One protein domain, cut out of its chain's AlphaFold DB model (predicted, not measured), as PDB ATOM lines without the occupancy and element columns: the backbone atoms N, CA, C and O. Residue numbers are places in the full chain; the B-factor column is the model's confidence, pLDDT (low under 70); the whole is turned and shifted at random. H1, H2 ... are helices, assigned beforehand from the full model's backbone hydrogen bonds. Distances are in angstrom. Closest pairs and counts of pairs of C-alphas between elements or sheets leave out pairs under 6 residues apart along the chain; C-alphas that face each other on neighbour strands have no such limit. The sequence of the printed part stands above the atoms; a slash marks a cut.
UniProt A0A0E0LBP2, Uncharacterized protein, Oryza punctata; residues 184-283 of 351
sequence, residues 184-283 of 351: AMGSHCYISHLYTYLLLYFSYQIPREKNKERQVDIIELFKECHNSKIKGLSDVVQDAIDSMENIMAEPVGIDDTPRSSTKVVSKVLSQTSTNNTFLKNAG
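AT A GLANCE: This is residues 184 to 283 of the 351 residues of an uncharacterized protein of Oryza punctata (UniProt A0A0E0LBP2). The longest helix, H3, and the shorter H2 form an antiparallel hairpin, and H4 packs across both to make a three-helix core. H1 lies to one side, its first end by H2, and short H5 sits near H1 and H4; loop residues 204 to 214 and 252 to 257 stick out. The printed part has 100 residues with five named helices, H1 to H5 in order, and no named strand: all helix. It is only just compact, close to loose, with a radius of gyration of the C-alphas of 15.0 A and spans of 38 by 37 by 23 A.

HOW THE PARTS SIT: H3, residues 235 to 249, touches H2, residues 218 to 226, at a shallow tilt of 10 degrees, opposite ways, a helical hairpin; their closest C-alphas, of Val 237 and His 226, are 7.3 A apart. H4, residues 261 to 272, touches H3 at a steep tilt of 47 degrees, closest at C-alphas 264 and 244, 6.0 A. With residues 261 to 265 alone H4 touches H2, closest at C-alphas 261 and 218, 5.6 A. H1, residues 190 to 203, only just touches H2, with 3 pairs of C-alphas within 8 A, closest at Tyr 190 and Cys 225, 7.2 A. H5, residues 278 to 281, is close to H1 but not clearly touching, with C-alphas 281 and 190 closest at 6.1 A. Every O i to N i+4 pair is within hydrogen-bond range in H1, H2, H3 and H4; H5 is too short for one.

IN THESE COORDINATES: H3 measures 20.6 A from C-alpha 235 at (-30.067, 2.360, -42.453), H1 19.5 A from C-alpha 190 at (-30.912, -4.812, -23.032), and H4 16.7 A. H2 measures 12.2 A and H5 5.2 A, ending at C-alpha 281 at (-28.910, 0.285, -20.365).

THE WHOLE: The farthest C-alphas, of Ser 187 and Ile 254, are 44.8 A apart. The printed part has no cut; the links H1 to H2 and H3 to H4 are long. The pLDDT is under 70 in residues 201 to 215 and 251 to 258.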
ATOM      1  N   ALA A 184     -34.739  -3.918 -31.272       88.69
ATOM      2  CA  ALA A 184     -35.484  -4.911 -32.044       88.69
ATOM      3  C   ALA A 184     -35.767  -6.210 -31.261       88.69
ATOM      4  O   ALA A 184     -36.316  -7.167 -31.801       88.69
ATOM      5  N   MET A 185     -35.471  -6.223 -29.961       84.88
ATOM      6  CA  MET A 185     -35.494  -7.406 -29.086       84.88
ATOM      7  C   MET A 185     -36.885  -7.796 -28.537       84.88
ATOM      8  O   MET A 185     -37.011  -8.566 -27.579       84.88
ATOM      9  N   GLY A 186     -37.958  -7.245 -29.108       84.25
ATOM     10  CA  GLY A 186     -39.325  -7.471 -28.631       84.25
ATOM     11  C   GLY A 186     -39.524  -6.991 -27.188       84.25
ATOM     12  O   GLY A 186     -39.319  -5.817 -26.886       84.25
ATOM     13  N   SER A 187     -39.964  -7.892 -26.304       85.50
ATOM     14  CA  SER A 187     -40.200  -7.610 -24.881       85.50
ATOM     15  C   SER A 187     -38.947  -7.693 -24.005       85.50
ATOM     16  O   SER A 187     -39.025  -7.364 -22.823       85.50
ATOM     17  N   HIS A 188     -37.812  -8.146 -24.541       84.69
ATOM     18  CA  HIS A 188     -36.574  -8.226 -23.771       84.69
ATOM     19  C   HIS A 188     -35.957  -6.833 -23.633       84.69
ATOM     20  O   HIS A 188     -35.869  -6.083 -24.604       84.69
ATOM     21  N   CYS A 189     -35.514  -6.487 -22.425       87.62
ATOM     22  CA  CYS A 189     -34.659  -5.324 -22.209       87.62
ATOM     23  C   CYS A 189     -33.190  -5.672 -22.508       87.62
ATOM     24  O   CYS A 189     -32.822  -6.849 -22.504       87.62
ATOM     25  N   TYR A 190     -32.349  -4.654 -22.741       88.81
ATOM     26  CA  TYR A 190     -30.912  -4.812 -23.032       88.81
ATOM     27  C   TYR A 190     -30.199  -5.742 -22.040       88.81
ATOM     28  O   TYR A 190     -29.492  -6.650 -22.462       88.81
ATOM     29  N   ILE A 191     -30.453  -5.586 -20.736       87.50
ATOM     30  CA  ILE A 191     -29.858  -6.426 -19.683       87.50
ATOM     31  C   ILE A 191     -30.263  -7.895 -19.837       87.50
ATOM     32  O   ILE A 191     -29.409  -8.777 -19.817       87.50
ATOM     33  N   SER A 192     -31.561  -8.170 -19.999       86.25
ATOM     34  CA  SER A 192     -32.045  -9.544 -20.153       86.25
ATOM     35  C   SER A 192     -31.483 -10.195 -21.407       86.25
ATOM     36  O   SER A 192     -31.117 -11.361 -21.364       86.25
ATOM     37  N   HIS A 193     -31.375  -9.455 -22.507       85.56
ATOM     38  CA  HIS A 193     -30.833  -9.997 -23.745       85.56
ATOM     39  C   HIS A 193     -29.324 -10.214 -23.684       85.56
ATOM     40  O   HIS A 193     -28.865 -11.253 -24.135       85.56
ATOM     41  N   LEU A 194     -28.570  -9.311 -23.051       85.19
ATOM     42  CA  LEU A 194     -27.159  -9.540 -22.744       85.19
ATOM     43  C   LEU A 194     -26.988 -10.795 -21.883       85.19
ATOM     44  O   LEU A 194     -26.111 -11.606 -22.156       85.19
ATOM     45  N   TYR A 195     -27.851 -11.000 -20.887       83.38
ATOM     46  CA  TYR A 195     -27.829 -12.210 -20.071       83.38
ATOM     47  C   TYR A 195     -28.126 -13.465 -20.899       83.38
ATOM     48  O   TYR A 195     -27.401 -14.446 -20.792       83.38
ATOM     49  N   THR A 196     -29.139 -13.434 -21.768       83.94
ATOM     50  CA  THR A 196     -29.438 -14.546 -22.679       83.94
ATOM     51  C   THR A 196     -28.292 -14.813 -23.651       83.94
ATOM     52  O   THR A 196     -27.922 -15.967 -23.829       83.94
ATOM     53  N   TYR A 197     -27.709 -13.768 -24.242       79.75
ATOM     54  CA  TYR A 197     -26.564 -13.857 -25.146       79.75
ATOM     55  C   TYR A 197     -25.366 -14.490 -24.434       79.75
ATOM     56  O   TYR A 197     -24.823 -15.480 -24.911       79.75
ATOM     57  N   LEU A 198     -25.029 -14.009 -23.234       80.69
ATOM     58  CA  LEU A 198     -23.973 -14.572 -22.394       80.69
ATOM     59  C   LEU A 198     -24.245 -16.025 -22.002       80.69
ATOM     60  O   LEU A 198     -23.361 -16.866 -22.133       80.69
ATOM     61  N   LEU A 199     -25.451 -16.341 -21.526       79.00
ATOM     62  CA  LEU A 199     -25.813 -17.701 -21.133       79.00
ATOM     63  C   LEU A 199     -25.758 -18.667 -22.315       79.00
ATOM     64  O   LEU A 199     -25.192 -19.748 -22.177       79.00
ATOM     65  N   LEU A 200     -26.312 -18.291 -23.470       71.88
ATOM     66  CA  LEU A 200     -26.249 -19.108 -24.682       71.88
ATOM     67  C   LEU A 200     -24.797 -19.326 -25.096       71.88
ATOM     68  O   LEU A 200     -24.391 -20.468 -25.282       71.88
ATOM     69  N   TYR A 201     -24.003 -18.260 -25.132       65.25
ATOM     70  CA  TYR A 201     -22.593 -18.308 -25.490       65.25
ATOM     71  C   TYR A 201     -21.755 -19.192 -24.552       65.25
ATOM     72  O   TYR A 201     -20.940 -19.982 -25.021       65.25
ATOM     73  N   PHE A 202     -21.996 -19.139 -23.237       64.19
ATOM     74  CA  PHE A 202     -21.313 -20.000 -22.263       64.19
ATOM     75  C   PHE A 202     -21.853 -21.440 -22.227       64.19
ATOM     76  O   PHE A 202     -21.114 -22.355 -21.876       64.19
ATOM     77  N   SER A 203     -23.123 -21.658 -22.587       61.91
ATOM     78  CA  SER A 203     -23.765 -22.985 -22.586       61.91
ATOM     79  C   SER A 203     -23.460 -23.818 -23.836       61.91
ATOM     80  O   SER A 203     -23.339 -25.036 -23.737       61.91
ATOM     81  N   TYR A 204     -23.292 -23.177 -24.998       57.84
ATOM     82  CA  TYR A 204     -23.054 -23.847 -26.285       57.84
ATOM     83  C   TYR A 204     -21.570 -24.075 -26.624       57.84
ATOM     84  O   TYR A 204     -21.266 -24.658 -27.664       57.84
ATOM     85  N   GLN A 205     -20.634 -23.670 -25.758       54.34
ATOM     86  CA  GLN A 205     -19.196 -23.886 -25.951       54.34
ATOM     87  C   GLN A 205     -18.529 -24.467 -24.699       54.34
ATOM     88  O   GLN A 205     -18.266 -23.761 -23.732       54.34
ATOM     89  N   ILE A 206     -18.185 -25.758 -24.746       46.88
ATOM     90  CA  ILE A 206     -17.261 -26.429 -23.814       46.88
ATOM     91  C   ILE A 206     -16.448 -27.463 -24.624       46.88
ATOM     92  O   ILE A 206     -17.081 -28.173 -25.406       46.88
ATOM     93  N   PRO A 207     -15.115 -27.670 -24.449       56.78
ATOM     94  CA  PRO A 207     -14.085 -26.944 -23.683       56.78
ATOM     95  C   PRO A 207     -12.849 -26.535 -24.546       56.78
ATOM     96  O   PRO A 207     -12.759 -26.879 -25.716       56.78
ATOM     97  N   ARG A 208     -11.825 -25.935 -23.907       43.78
ATOM     98  CA  ARG A 208     -10.412 -25.792 -24.362       43.78
ATOM     99  C   ARG A 208     -10.062 -24.597 -25.262       43.78
ATOM    100  O   ARG A 208      -9.750 -24.757 -26.429       43.78
ATOM    101  N   GLU A 209      -9.832 -23.451 -24.638       44.84
ATOM    102  CA  GLU A 209      -8.530 -22.790 -24.787       44.84
ATOM    103  C   GLU A 209      -8.207 -22.068 -23.478       44.84
ATOM    104  O   GLU A 209      -9.061 -21.433 -22.863       44.84
ATOM    105  N   LYS A 210      -6.989 -22.274 -22.981       47.09
ATOM    106  CA  LYS A 210      -6.539 -21.782 -21.679       47.09
ATOM    107  C   LYS A 210      -6.655 -20.252 -21.646       47.09
ATOM    108  O   LYS A 210      -6.036 -19.581 -22.461       47.09
ATOM    109  N   ASN A 211      -7.404 -19.731 -20.674       44.72
ATOM    110  CA  ASN A 211      -7.286 -18.368 -20.145       44.72
ATOM    111  C   ASN A 211      -7.204 -17.231 -21.182       44.72
ATOM    112  O   ASN A 211      -6.289 -16.411 -21.133       44.72
ATOM    113  N   LYS A 212      -8.190 -17.118 -22.073       48.12
ATOM    114  CA  LYS A 212      -8.538 -15.815 -22.655       48.12
ATOM    115  C   LYS A 212      -9.930 -15.469 -22.159       48.12
ATOM    116  O   LYS A 212     -10.898 -16.118 -22.546       48.12
ATOM    117  N   GLU A 213     -10.023 -14.495 -21.258       51.09
ATOM    118  CA  GLU A 213     -11.298 -13.876 -20.904       51.09
ATOM    119  C   GLU A 213     -11.935 -13.372 -22.201       51.09
ATOM    120  O   GLU A 213     -11.497 -12.378 -22.780       51.09
ATOM    121  N   ARG A 214     -12.910 -14.121 -22.722       55.53
ATOM    122  CA  ARG A 214     -13.600 -13.774 -23.962       55.53
ATOM    123  C   ARG A 214     -14.496 -12.587 -23.630       55.53
ATOM    124  O   ARG A 214     -15.582 -12.753 -23.081       55.53
ATOM    125  N   GLN A 215     -13.975 -11.384 -23.853       65.56
ATOM    126  CA  GLN A 215     -14.743 -10.159 -23.685       65.56
ATOM    127  C   GLN A 215     -15.908 -10.190 -24.672       65.56
ATOM    128  O   GLN A 215     -15.740 -10.592 -25.823       65.56
ATOM    129  N   VAL A 216     -17.092  -9.808 -24.198       74.31
ATOM    130  CA  VAL A 216     -18.270  -9.658 -25.054       74.31
ATOM    131  C   VAL A 216     -17.954  -8.585 -26.080       74.31
ATOM    132  O   VAL A 216     -17.635  -7.457 -25.695       74.31
ATOM    133  N   ASP A 217     -18.044  -8.919 -27.365       86.00
ATOM    134  CA  ASP A 217     -17.950  -7.893 -28.387       86.00
ATOM    135  C   ASP A 217     -19.216  -7.031 -28.352       86.00
ATOM    136  O   ASP A 217     -20.326  -7.465 -28.664       86.00
ATOM    137  N   ILE A 218     -19.048  -5.785 -27.921       89.12
ATOM    138  CA  ILE A 218     -20.154  -4.846 -27.758       89.12
ATOM    139  C   ILE A 218     -20.709  -4.412 -29.116       89.12
ATOM    140  O   ILE A 218     -21.883  -4.049 -29.191       89.12
ATOM    141  N   ILE A 219     -19.916  -4.477 -30.190       91.31
ATOM    142  CA  ILE A 219     -20.397  -4.168 -31.541       91.31
ATOM    143  C   ILE A 219     -21.332  -5.276 -32.021       91.31
ATOM    144  O   ILE A 219     -22.424  -4.982 -32.508       91.31
ATOM    145  N   GLU A 220     -20.971  -6.541 -31.809       89.38
ATOM    146  CA  GLU A 220     -21.858  -7.677 -32.075       89.38
ATOM    147  C   GLU A 220     -23.145  -7.614 -31.239       89.38
ATOM    148  O   GLU A 220     -24.246  -7.753 -31.774       89.38
ATOM    149  N   LEU A 221     -23.039  -7.289 -29.947       89.94
ATOM    150  CA  LEU A 221     -24.213  -7.077 -29.100       89.94
ATOM    151  C   LEU A 221     -25.096  -5.933 -29.622       89.94
ATOM    152  O   LEU A 221     -26.322  -6.045 -29.624       89.94
ATOM    153  N   PHE A 222     -24.495  -4.822 -30.055       92.06
ATOM    154  CA  PHE A 222     -25.224  -3.693 -30.629       92.06
ATOM    155  C   PHE A 222     -25.969  -4.105 -31.904       92.06
ATOM    156  O   PHE A 222     -27.145  -3.756 -32.034       92.06
ATOM    157  N   LYS A 223     -25.340  -4.894 -32.788       91.94
ATOM    158  CA  LYS A 223     -25.981  -5.478 -33.977       91.94
ATOM    159  C   LYS A 223     -27.195  -6.318 -33.594       91.94
ATOM    160  O   LYS A 223     -28.295  -6.041 -34.067       91.94
ATOM    161  N   GLU A 224     -27.024  -7.281 -32.693       89.56
ATOM    162  CA  GLU A 224     -28.099  -8.198 -32.296       89.56
ATOM    163  C   GLU A 224     -29.278  -7.445 -31.655       89.56
ATOM    164  O   GLU A 224     -30.446  -7.701 -31.950       89.56
ATOM    165  N   CYS A 225     -28.986  -6.427 -30.841       90.38
ATOM    166  CA  CYS A 225     -30.015  -5.651 -30.156       90.38
ATOM    167  C   CYS A 225     -30.875  -4.781 -31.092       90.38
ATOM    168  O   CYS A 225     -31.997  -4.407 -30.725       90.38
ATOM    169  N   HIS A 226     -30.368  -4.427 -32.272       91.44
ATOM    170  CA  HIS A 226     -31.032  -3.526 -33.222       91.44
ATOM    171  C   HIS A 226     -31.414  -4.214 -34.539       91.44
ATOM    172  O   HIS A 226     -32.017  -3.581 -35.406       91.44
ATOM    173  N   ASN A 227     -31.138  -5.513 -34.672       90.25
ATOM    174  CA  ASN A 227     -31.530  -6.310 -35.823       90.25
ATOM    175  C   ASN A 227     -32.909  -6.952 -35.611       90.25
ATOM    176  O   ASN A 227     -33.126  -7.758 -34.704       90.25
ATOM    177  N   SER A 228     -33.873  -6.611 -36.462       88.38
ATOM    178  CA  SER A 228     -35.172  -7.276 -36.464       88.38
ATOM    179  C   SER A 228     -35.150  -8.497 -37.371       88.38
ATOM    180  O   SER A 228     -34.896  -8.376 -38.561       88.38
ATOM    181  N   LYS A 229     -35.600  -9.654 -36.876       86.25
ATOM    182  CA  LYS A 229     -35.800 -10.850 -37.723       86.25
ATOM    183  C   LYS A 229     -36.762 -10.631 -38.899       86.25
ATOM    184  O   LYS A 229     -36.739 -11.399 -39.848       86.25
ATOM    185  N   ILE A 230     -37.637  -9.623 -38.809       88.62
ATOM    186  CA  ILE A 230     -38.638  -9.310 -39.839       88.62
ATOM    187  C   ILE A 230     -38.174  -8.153 -40.721       88.62
ATOM    188  O   ILE A 230     -38.314  -8.217 -41.936       88.62
ATOM    189  N   LYS A 231     -37.685  -7.069 -40.108       87.94
ATOM    190  CA  LYS A 231     -37.363  -5.822 -40.821       87.94
ATOM    191  C   LYS A 231     -35.880  -5.664 -41.153       87.94
ATOM    192  O   LYS A 231     -35.538  -4.719 -41.849       87.94
ATOM    193  N   GLY A 232     -35.024  -6.548 -40.650       90.31
ATOM    194  CA  GLY A 232     -33.577  -6.403 -40.720       90.31
ATOM    195  C   GLY A 232     -33.067  -5.230 -39.887       90.31
ATOM    196  O   GLY A 232     -33.709  -4.790 -38.922       90.31
ATOM    197  N   LEU A 233     -31.895  -4.743 -40.280       92.44
ATOM    198  CA  LEU A 233     -31.237  -3.577 -39.716       92.44
ATOM    199  C   LEU A 233     -31.741  -2.304 -40.412       92.44
ATOM    200  O   LEU A 233     -31.949  -2.301 -41.621       92.44
ATOM    201  N   SER A 234     -31.950  -1.221 -39.663       92.19
ATOM    202  CA  SER A 234     -32.286   0.077 -40.266       92.19
ATOM    203  C   SER A 234     -31.038   0.791 -40.778       92.19
ATOM    204  O   SER A 234     -30.018   0.731 -40.095       92.19
ATOM    205  N   ASP A 235     -31.163   1.585 -41.840       93.75
ATOM    206  CA  ASP A 235     -30.067   2.360 -42.453       93.75
ATOM    207  C   ASP A 235     -29.233   3.142 -41.423       93.75
ATOM    208  O   ASP A 235     -28.024   2.981 -41.343       93.75
ATOM    209  N   VAL A 236     -29.887   3.872 -40.511       91.81
ATOM    210  CA  VAL A 236     -29.212   4.652 -39.448       91.81
ATOM    211  C   VAL A 236     -28.342   3.783 -38.527       91.81
ATOM    212  O   VAL A 236     -27.340   4.238 -37.982       91.81
ATOM    213  N   VAL A 237     -28.756   2.537 -38.301       92.94
ATOM    214  CA  VAL A 237     -28.025   1.574 -37.470       92.94
ATOM    215  C   VAL A 237     -26.901   0.926 -38.280       92.94
ATOM    216  O   VAL A 237     -25.830   0.716 -37.719       92.94
ATOM    217  N   GLN A 238     -27.114   0.667 -39.575       94.25
ATOM    218  CA  GLN A 238     -26.074   0.186 -40.486       94.25
ATOM    219  C   GLN A 238     -24.934   1.204 -40.595       94.25
ATOM    220  O   GLN A 238     -23.802   0.848 -40.301       94.25
ATOM    221  N   ASP A 239     -25.239   2.480 -40.852       93.88
ATOM    222  CA  ASP A 239     -24.242   3.559 -40.907       93.88
ATOM    223  C   ASP A 239     -23.413   3.638 -39.612       93.88
ATOM    224  O   ASP A 239     -22.196   3.849 -39.623       93.88
ATOM    225  N   ALA A 240     -24.071   3.452 -38.462       94.19
ATOM    226  CA  ALA A 240     -23.398   3.438 -37.169       94.19
ATOM    227  C   ALA A 240     -22.474   2.220 -37.015       94.19
ATOM    228  O   ALA A 240     -21.376   2.361 -36.479       94.19
ATOM    229  N   ILE A 241     -22.897   1.040 -37.473       94.56
ATOM    230  CA  ILE A 241     -22.083  -0.180 -37.456       94.56
ATOM    231  C   ILE A 241     -20.891  -0.051 -38.393       94.56
ATOM    232  O   ILE A 241     -19.775  -0.310 -37.955       94.56
ATOM    233  N   ASP A 242     -21.092   0.440 -39.613       94.56
ATOM    234  CA  ASP A 242     -20.016   0.655 -40.579       94.56
ATOM    235  C   ASP A 242     -18.987   1.642 -40.009       94.56
ATOM    236  O   ASP A 242     -17.779   1.419 -40.081       94.56
ATOM    237  N   SER A 243     -19.438   2.702 -39.325       94.19
ATOM    238  CA  SER A 243     -18.540   3.612 -38.606       94.19
ATOM    239  C   SER A 243     -17.778   2.927 -37.463       94.19
ATOM    240  O   SER A 243     -16.606   3.247 -37.254       94.19
ATOM    241  N   MET A 244     -18.407   2.024 -36.705       94.06
ATOM    242  CA  MET A 244     -17.738   1.267 -35.637       94.06
ATOM    243  C   MET A 244     -16.688   0.310 -36.213       94.06
ATOM    244  O   MET A 244     -15.573   0.249 -35.696       94.06
ATOM    245  N   GLU A 245     -17.019  -0.394 -37.293       92.19
ATOM    246  CA  GLU A 245     -16.129  -1.336 -37.973       92.19
ATOM    247  C   GLU A 245     -14.943  -0.627 -38.625       92.19
ATOM    248  O   GLU A 245     -13.806  -1.048 -38.427       92.19
ATOM    249  N   ASN A 246     -15.172   0.506 -39.293       93.06
ATOM    250  CA  ASN A 246     -14.106   1.326 -39.873       93.06
ATOM    251  C   ASN A 246     -13.122   1.816 -38.800       93.06
ATOM    252  O   ASN A 246     -11.909   1.709 -38.968       93.06
ATOM    253  N   ILE A 247     -13.625   2.285 -37.651       88.38
ATOM    254  CA  ILE A 247     -12.779   2.694 -36.518       88.38
ATOM    255  C   ILE A 247     -12.038   1.489 -35.919       88.38
ATOM    256  O   ILE A 247     -10.936   1.652 -35.401       88.38
ATOM    257  N   MET A 248     -12.596   0.281 -35.956       86.44
ATOM    258  CA  MET A 248     -11.860  -0.916 -35.534       86.44
ATOM    259  C   MET A 248     -10.802  -1.368 -36.544       86.44
ATOM    260  O   MET A 248      -9.791  -1.926 -36.125       86.44
ATOM    261  N   ALA A 249     -11.027  -1.135 -37.838       84.00
ATOM    262  CA  ALA A 249     -10.130  -1.529 -38.920       84.00
ATOM    263  C   ALA A 249      -8.948  -0.564 -39.129       84.00
ATOM    264  O   ALA A 249      -7.957  -0.948 -39.749       84.00
ATOM    265  N   GLU A 250      -9.024   0.674 -38.623       81.62
ATOM    266  CA  GLU A 250      -7.908   1.625 -38.673       81.62
ATOM    267  C   GLU A 250      -6.651   1.051 -37.986       81.62
ATOM    268  O   GLU A 250      -6.727   0.643 -36.820       81.62
ATOM    269  N   PRO A 251      -5.485   1.049 -38.664       65.12
ATOM    270  CA  PRO A 251      -4.254   0.533 -38.089       65.12
ATOM    271  C   PRO A 251      -3.870   1.370 -36.871       65.12
ATOM    272  O   PRO A 251      -3.700   2.589 -36.934       65.12
ATOM    273  N   VAL A 252      -3.761   0.687 -35.743       65.12
ATOM    274  CA  VAL A 252      -3.300   1.250 -34.480       65.12
ATOM    275  C   VAL A 252      -1.789   1.477 -34.611       65.12
ATOM    276  O   VAL A 252      -1.075   0.577 -35.058       65.12
ATOM    277  N   GLY A 253      -1.309   2.689 -34.304       60.25
ATOM    278  CA  GLY A 253       0.123   3.003 -34.335       60.25
ATOM    279  C   GLY A 253       0.909   2.049 -33.433       60.25
ATOM    280  O   GLY A 253       0.356   1.507 -32.481       60.25
ATOM    281  N   ILE A 254       2.192   1.836 -33.735       54.94
ATOM    282  CA  ILE A 254       3.046   0.792 -33.127       54.94
ATOM    283  C   ILE A 254       3.075   0.842 -31.577       54.94
ATOM    284  O   ILE A 254       3.307  -0.191 -30.953       54.94
ATOM    285  N   ASP A 255       2.735   1.985 -30.964       53.81
ATOM    286  CA  ASP A 255       2.700   2.198 -29.507       53.81
ATOM    287  C   ASP A 255       1.287   2.326 -28.883       53.81
ATOM    288  O   ASP A 255       1.157   2.535 -27.673       53.81
ATOM    289  N   ASP A 256       0.206   2.195 -29.658       56.91
ATOM    290  CA  ASP A 256      -1.157   2.406 -29.158       56.91
ATOM    291  C   ASP A 256      -1.814   1.110 -28.630       56.91
ATOM    292  O   ASP A 256      -1.693   0.013 -29.177       56.91
ATOM    293  N   THR A 257      -2.579   1.235 -27.539       57.44
ATOM    294  CA  THR A 257      -3.355   0.119 -26.961       57.44
ATOM    295  C   THR A 257      -4.456  -0.335 -27.938       57.44
ATOM    296  O   THR A 257      -5.141   0.529 -28.493       57.44
ATOM    297  N   PRO A 258      -4.726  -1.652 -28.099       63.84
ATOM    298  CA  PRO A 258      -5.813  -2.140 -28.950       63.84
ATOM    299  C   PRO A 258      -7.152  -1.451 -28.643       63.84
ATOM    300  O   PRO A 258      -7.561  -1.344 -27.480       63.84
ATOM    301  N   ARG A 259      -7.853  -0.981 -29.685       75.19
ATOM    302  CA  ARG A 259      -9.160  -0.320 -29.543       75.19
ATOM    303  C   ARG A 259     -10.192  -1.328 -29.022       75.19
ATOM    304  O   ARG A 259     -10.583  -2.253 -29.721       75.19
ATOM    305  N   SER A 260     -10.644  -1.142 -27.783       85.12
ATOM    306  CA  SER A 260     -11.739  -1.932 -27.201       85.12
ATOM    307  C   SER A 260     -13.079  -1.569 -27.854       85.12
ATOM    308  O   SER A 260     -13.372  -0.381 -28.029       85.12
ATOM    309  N   SER A 261     -13.922  -2.569 -28.138       87.25
ATOM    310  CA  SER A 261     -15.261  -2.377 -28.718       87.25
ATOM    311  C   SER A 261     -16.141  -1.447 -27.874       87.25
ATOM    312  O   SER A 261     -16.853  -0.615 -28.428       87.25
ATOM    313  N   THR A 262     -16.005  -1.452 -26.542       88.44
ATOM    314  CA  THR A 262     -16.674  -0.487 -25.647       88.44
ATOM    315  C   THR A 262     -16.312   0.957 -25.963       88.44
ATOM    316  O   THR A 262     -17.183   1.829 -26.004       88.44
ATOM    317  N   LYS A 263     -15.020   1.226 -26.189       88.88
ATOM    318  CA  LYS A 263     -14.514   2.575 -26.478       88.88
ATOM    319  C   LYS A 263     -14.956   3.027 -27.868       88.88
ATOM    320  O   LYS A 263     -15.366   4.175 -28.020       88.88
ATOM    321  N   VAL A 264     -14.936   2.123 -28.848       91.25
ATOM    322  CA  VAL A 264     -15.408   2.389 -30.217       91.25
ATOM    323  C   VAL A 264     -16.899   2.718 -30.228       91.25
ATOM    324  O   VAL A 264     -17.284   3.781 -30.714       91.25
ATOM    325  N   VAL A 265     -17.729   1.867 -29.619       91.25
ATOM    326  CA  VAL A 265     -19.182   2.073 -29.535       91.25
ATOM    327  C   VAL A 265     -19.496   3.374 -28.798       91.25
ATOM    328  O   VAL A 265     -20.301   4.165 -29.277       91.25
ATOM    329  N   SER A 266     -18.822   3.653 -27.678       90.75
ATOM    330  CA  SER A 266     -18.991   4.917 -26.950       90.75
ATOM    331  C   SER A 266     -18.670   6.136 -27.825       90.75
ATOM    332  O   SER A 266     -19.465   7.078 -27.884       90.75
ATOM    333  N   LYS A 267     -17.552   6.102 -28.565       91.50
ATOM    334  CA  LYS A 267     -17.125   7.185 -29.464       91.50
ATOM    335  C   LYS A 267     -18.147   7.438 -30.576       91.50
ATOM    336  O   LYS A 267     -18.596   8.573 -30.721       91.50
ATOM    337  N   VAL A 268     -18.544   6.399 -31.314       93.00
ATOM    338  CA  VAL A 268     -19.496   6.520 -32.436       93.00
ATOM    339  C   VAL A 268     -20.859   6.993 -31.948       93.00
ATOM    340  O   VAL A 268     -21.437   7.941 -32.476       93.00
ATOM    341  N   LEU A 269     -21.376   6.384 -30.881       90.94
ATOM    342  CA  LEU A 269     -22.694   6.737 -30.365       90.94
ATOM    343  C   LEU A 269     -22.746   8.162 -29.797       90.94
ATOM    344  O   LEU A 269     -23.798   8.800 -29.896       90.94
ATOM    345  N   SER A 270     -21.629   8.668 -29.263       89.56
ATOM    346  CA  SER A 270     -21.508  10.043 -28.762       89.56
ATOM    347  C   SER A 270     -21.468  11.088 -29.878       89.56
ATOM    348  O   SER A 270     -21.988  12.186 -29.687       89.56
ATOM    349  N   GLN A 271     -20.909  10.757 -31.049       87.81
ATOM    350  CA  GLN A 271     -20.950  11.633 -32.232       87.81
ATOM    351  C   GLN A 271     -22.389  11.836 -32.720       87.81
ATOM    352  O   GLN A 271     -22.775  12.930 -33.125       87.81
ATOM    353  N   THR A 272     -23.205  10.787 -32.628       82.00
ATOM    354  CA  THR A 272     -24.607  10.809 -33.053       82.00
ATOM    355  C   THR A 272     -25.520  11.477 -32.019       82.00
ATOM    356  O   THR A 272     -26.490  12.147 -32.388       82.00
ATOM    357  N   SER A 273     -25.264  11.274 -30.721       82.31
ATOM    358  CA  SER A 273     -26.024  11.883 -29.626       82.31
ATOM    359  C   SER A 273     -25.238  11.863 -28.317       82.31
ATOM    360  O   SER A 273     -24.886  10.800 -27.810       82.31
ATOM    361  N   THR A 274     -25.097  13.029 -27.688       78.56
ATOM    362  CA  THR A 274     -24.467  13.178 -26.364       78.56
ATOM    363  C   THR A 274     -25.223  12.472 -25.236       78.56
ATOM    364  O   THR A 274     -24.650  12.199 -24.190       78.56
ATOM    365  N   ASN A 275     -26.503  12.145 -25.444       80.88
ATOM    366  CA  ASN A 275     -27.365  11.497 -24.451       80.88
ATOM    367  C   ASN A 275     -27.616  10.015 -24.767       80.88
ATOM    368  O   ASN A 275     -28.678   9.482 -24.440       80.88
ATOM    369  N   ASN A 276     -26.706   9.348 -25.479       87.31
ATOM    370  CA  ASN A 276     -26.890   7.936 -25.785       87.31
ATOM    371  C   ASN A 276     -26.807   7.084 -24.505       87.31
ATOM    372  O   ASN A 276     -25.829   7.143 -23.768       87.31
ATOM    373  N   THR A 277     -27.834   6.272 -24.247       88.25
ATOM    374  CA  THR A 277     -27.928   5.437 -23.040       88.25
ATOM    375  C   THR A 277     -27.704   3.951 -23.311       88.25
ATOM    376  O   THR A 277     -28.000   3.142 -22.438       88.25
ATOM    377  N   PHE A 278     -27.244   3.547 -24.501       90.62
ATOM    378  CA  PHE A 278     -27.106   2.131 -24.868       90.62
ATOM    379  C   PHE A 278     -26.191   1.377 -23.896       90.62
ATOM    380  O   PHE A 278     -26.633   0.421 -23.265       90.62
ATOM    381  N   LEU A 279     -24.956   1.856 -23.704       90.06
ATOM    382  CA  LEU A 279     -23.984   1.216 -22.809       90.06
ATOM    383  C   LEU A 279     -24.482   1.184 -21.360       90.06
ATOM    384  O   LEU A 279     -24.365   0.162 -20.688       90.06
ATOM    385  N   LYS A 280     -25.125   2.265 -20.906       88.75
ATOM    386  CA  LYS A 280     -25.773   2.342 -19.593       88.75
ATOM    387  C   LYS A 280     -26.874   1.298 -19.426       88.75
ATOM    388  O   LYS A 280     -26.888   0.559 -18.448       88.75
ATOM    389  N   ASN A 281     -27.780   1.209 -20.396       88.00
ATOM    390  CA  ASN A 281     -28.910   0.285 -20.365       88.00
ATOM    391  C   ASN A 281     -28.476  -1.176 -20.535       88.00
ATOM    392  O   ASN A 281     -29.179  -2.066 -20.067       88.00
ATOM    393  N   ALA A 282     -27.337  -1.426 -21.182       84.81
ATOM    394  CA  ALA A 282     -26.722  -2.744 -21.279       84.81
ATOM    395  C   ALA A 282     -25.924  -3.133 -20.017       84.81
ATOM    396  O   ALA A 282     -25.509  -4.282 -19.896       84.81
ATOM    397  N   GLY A 283     -25.713  -2.206 -19.073       83.38
ATOM    398  CA  GLY A 283     -24.884  -2.439 -17.884       83.38
ATOM    399  C   GLY A 283     -23.379  -2.478 -18.180       83.38
ATOM    400  O   GLY A 283     -22.627  -3.104 -17.439       83.38
TER     401      GLY A 283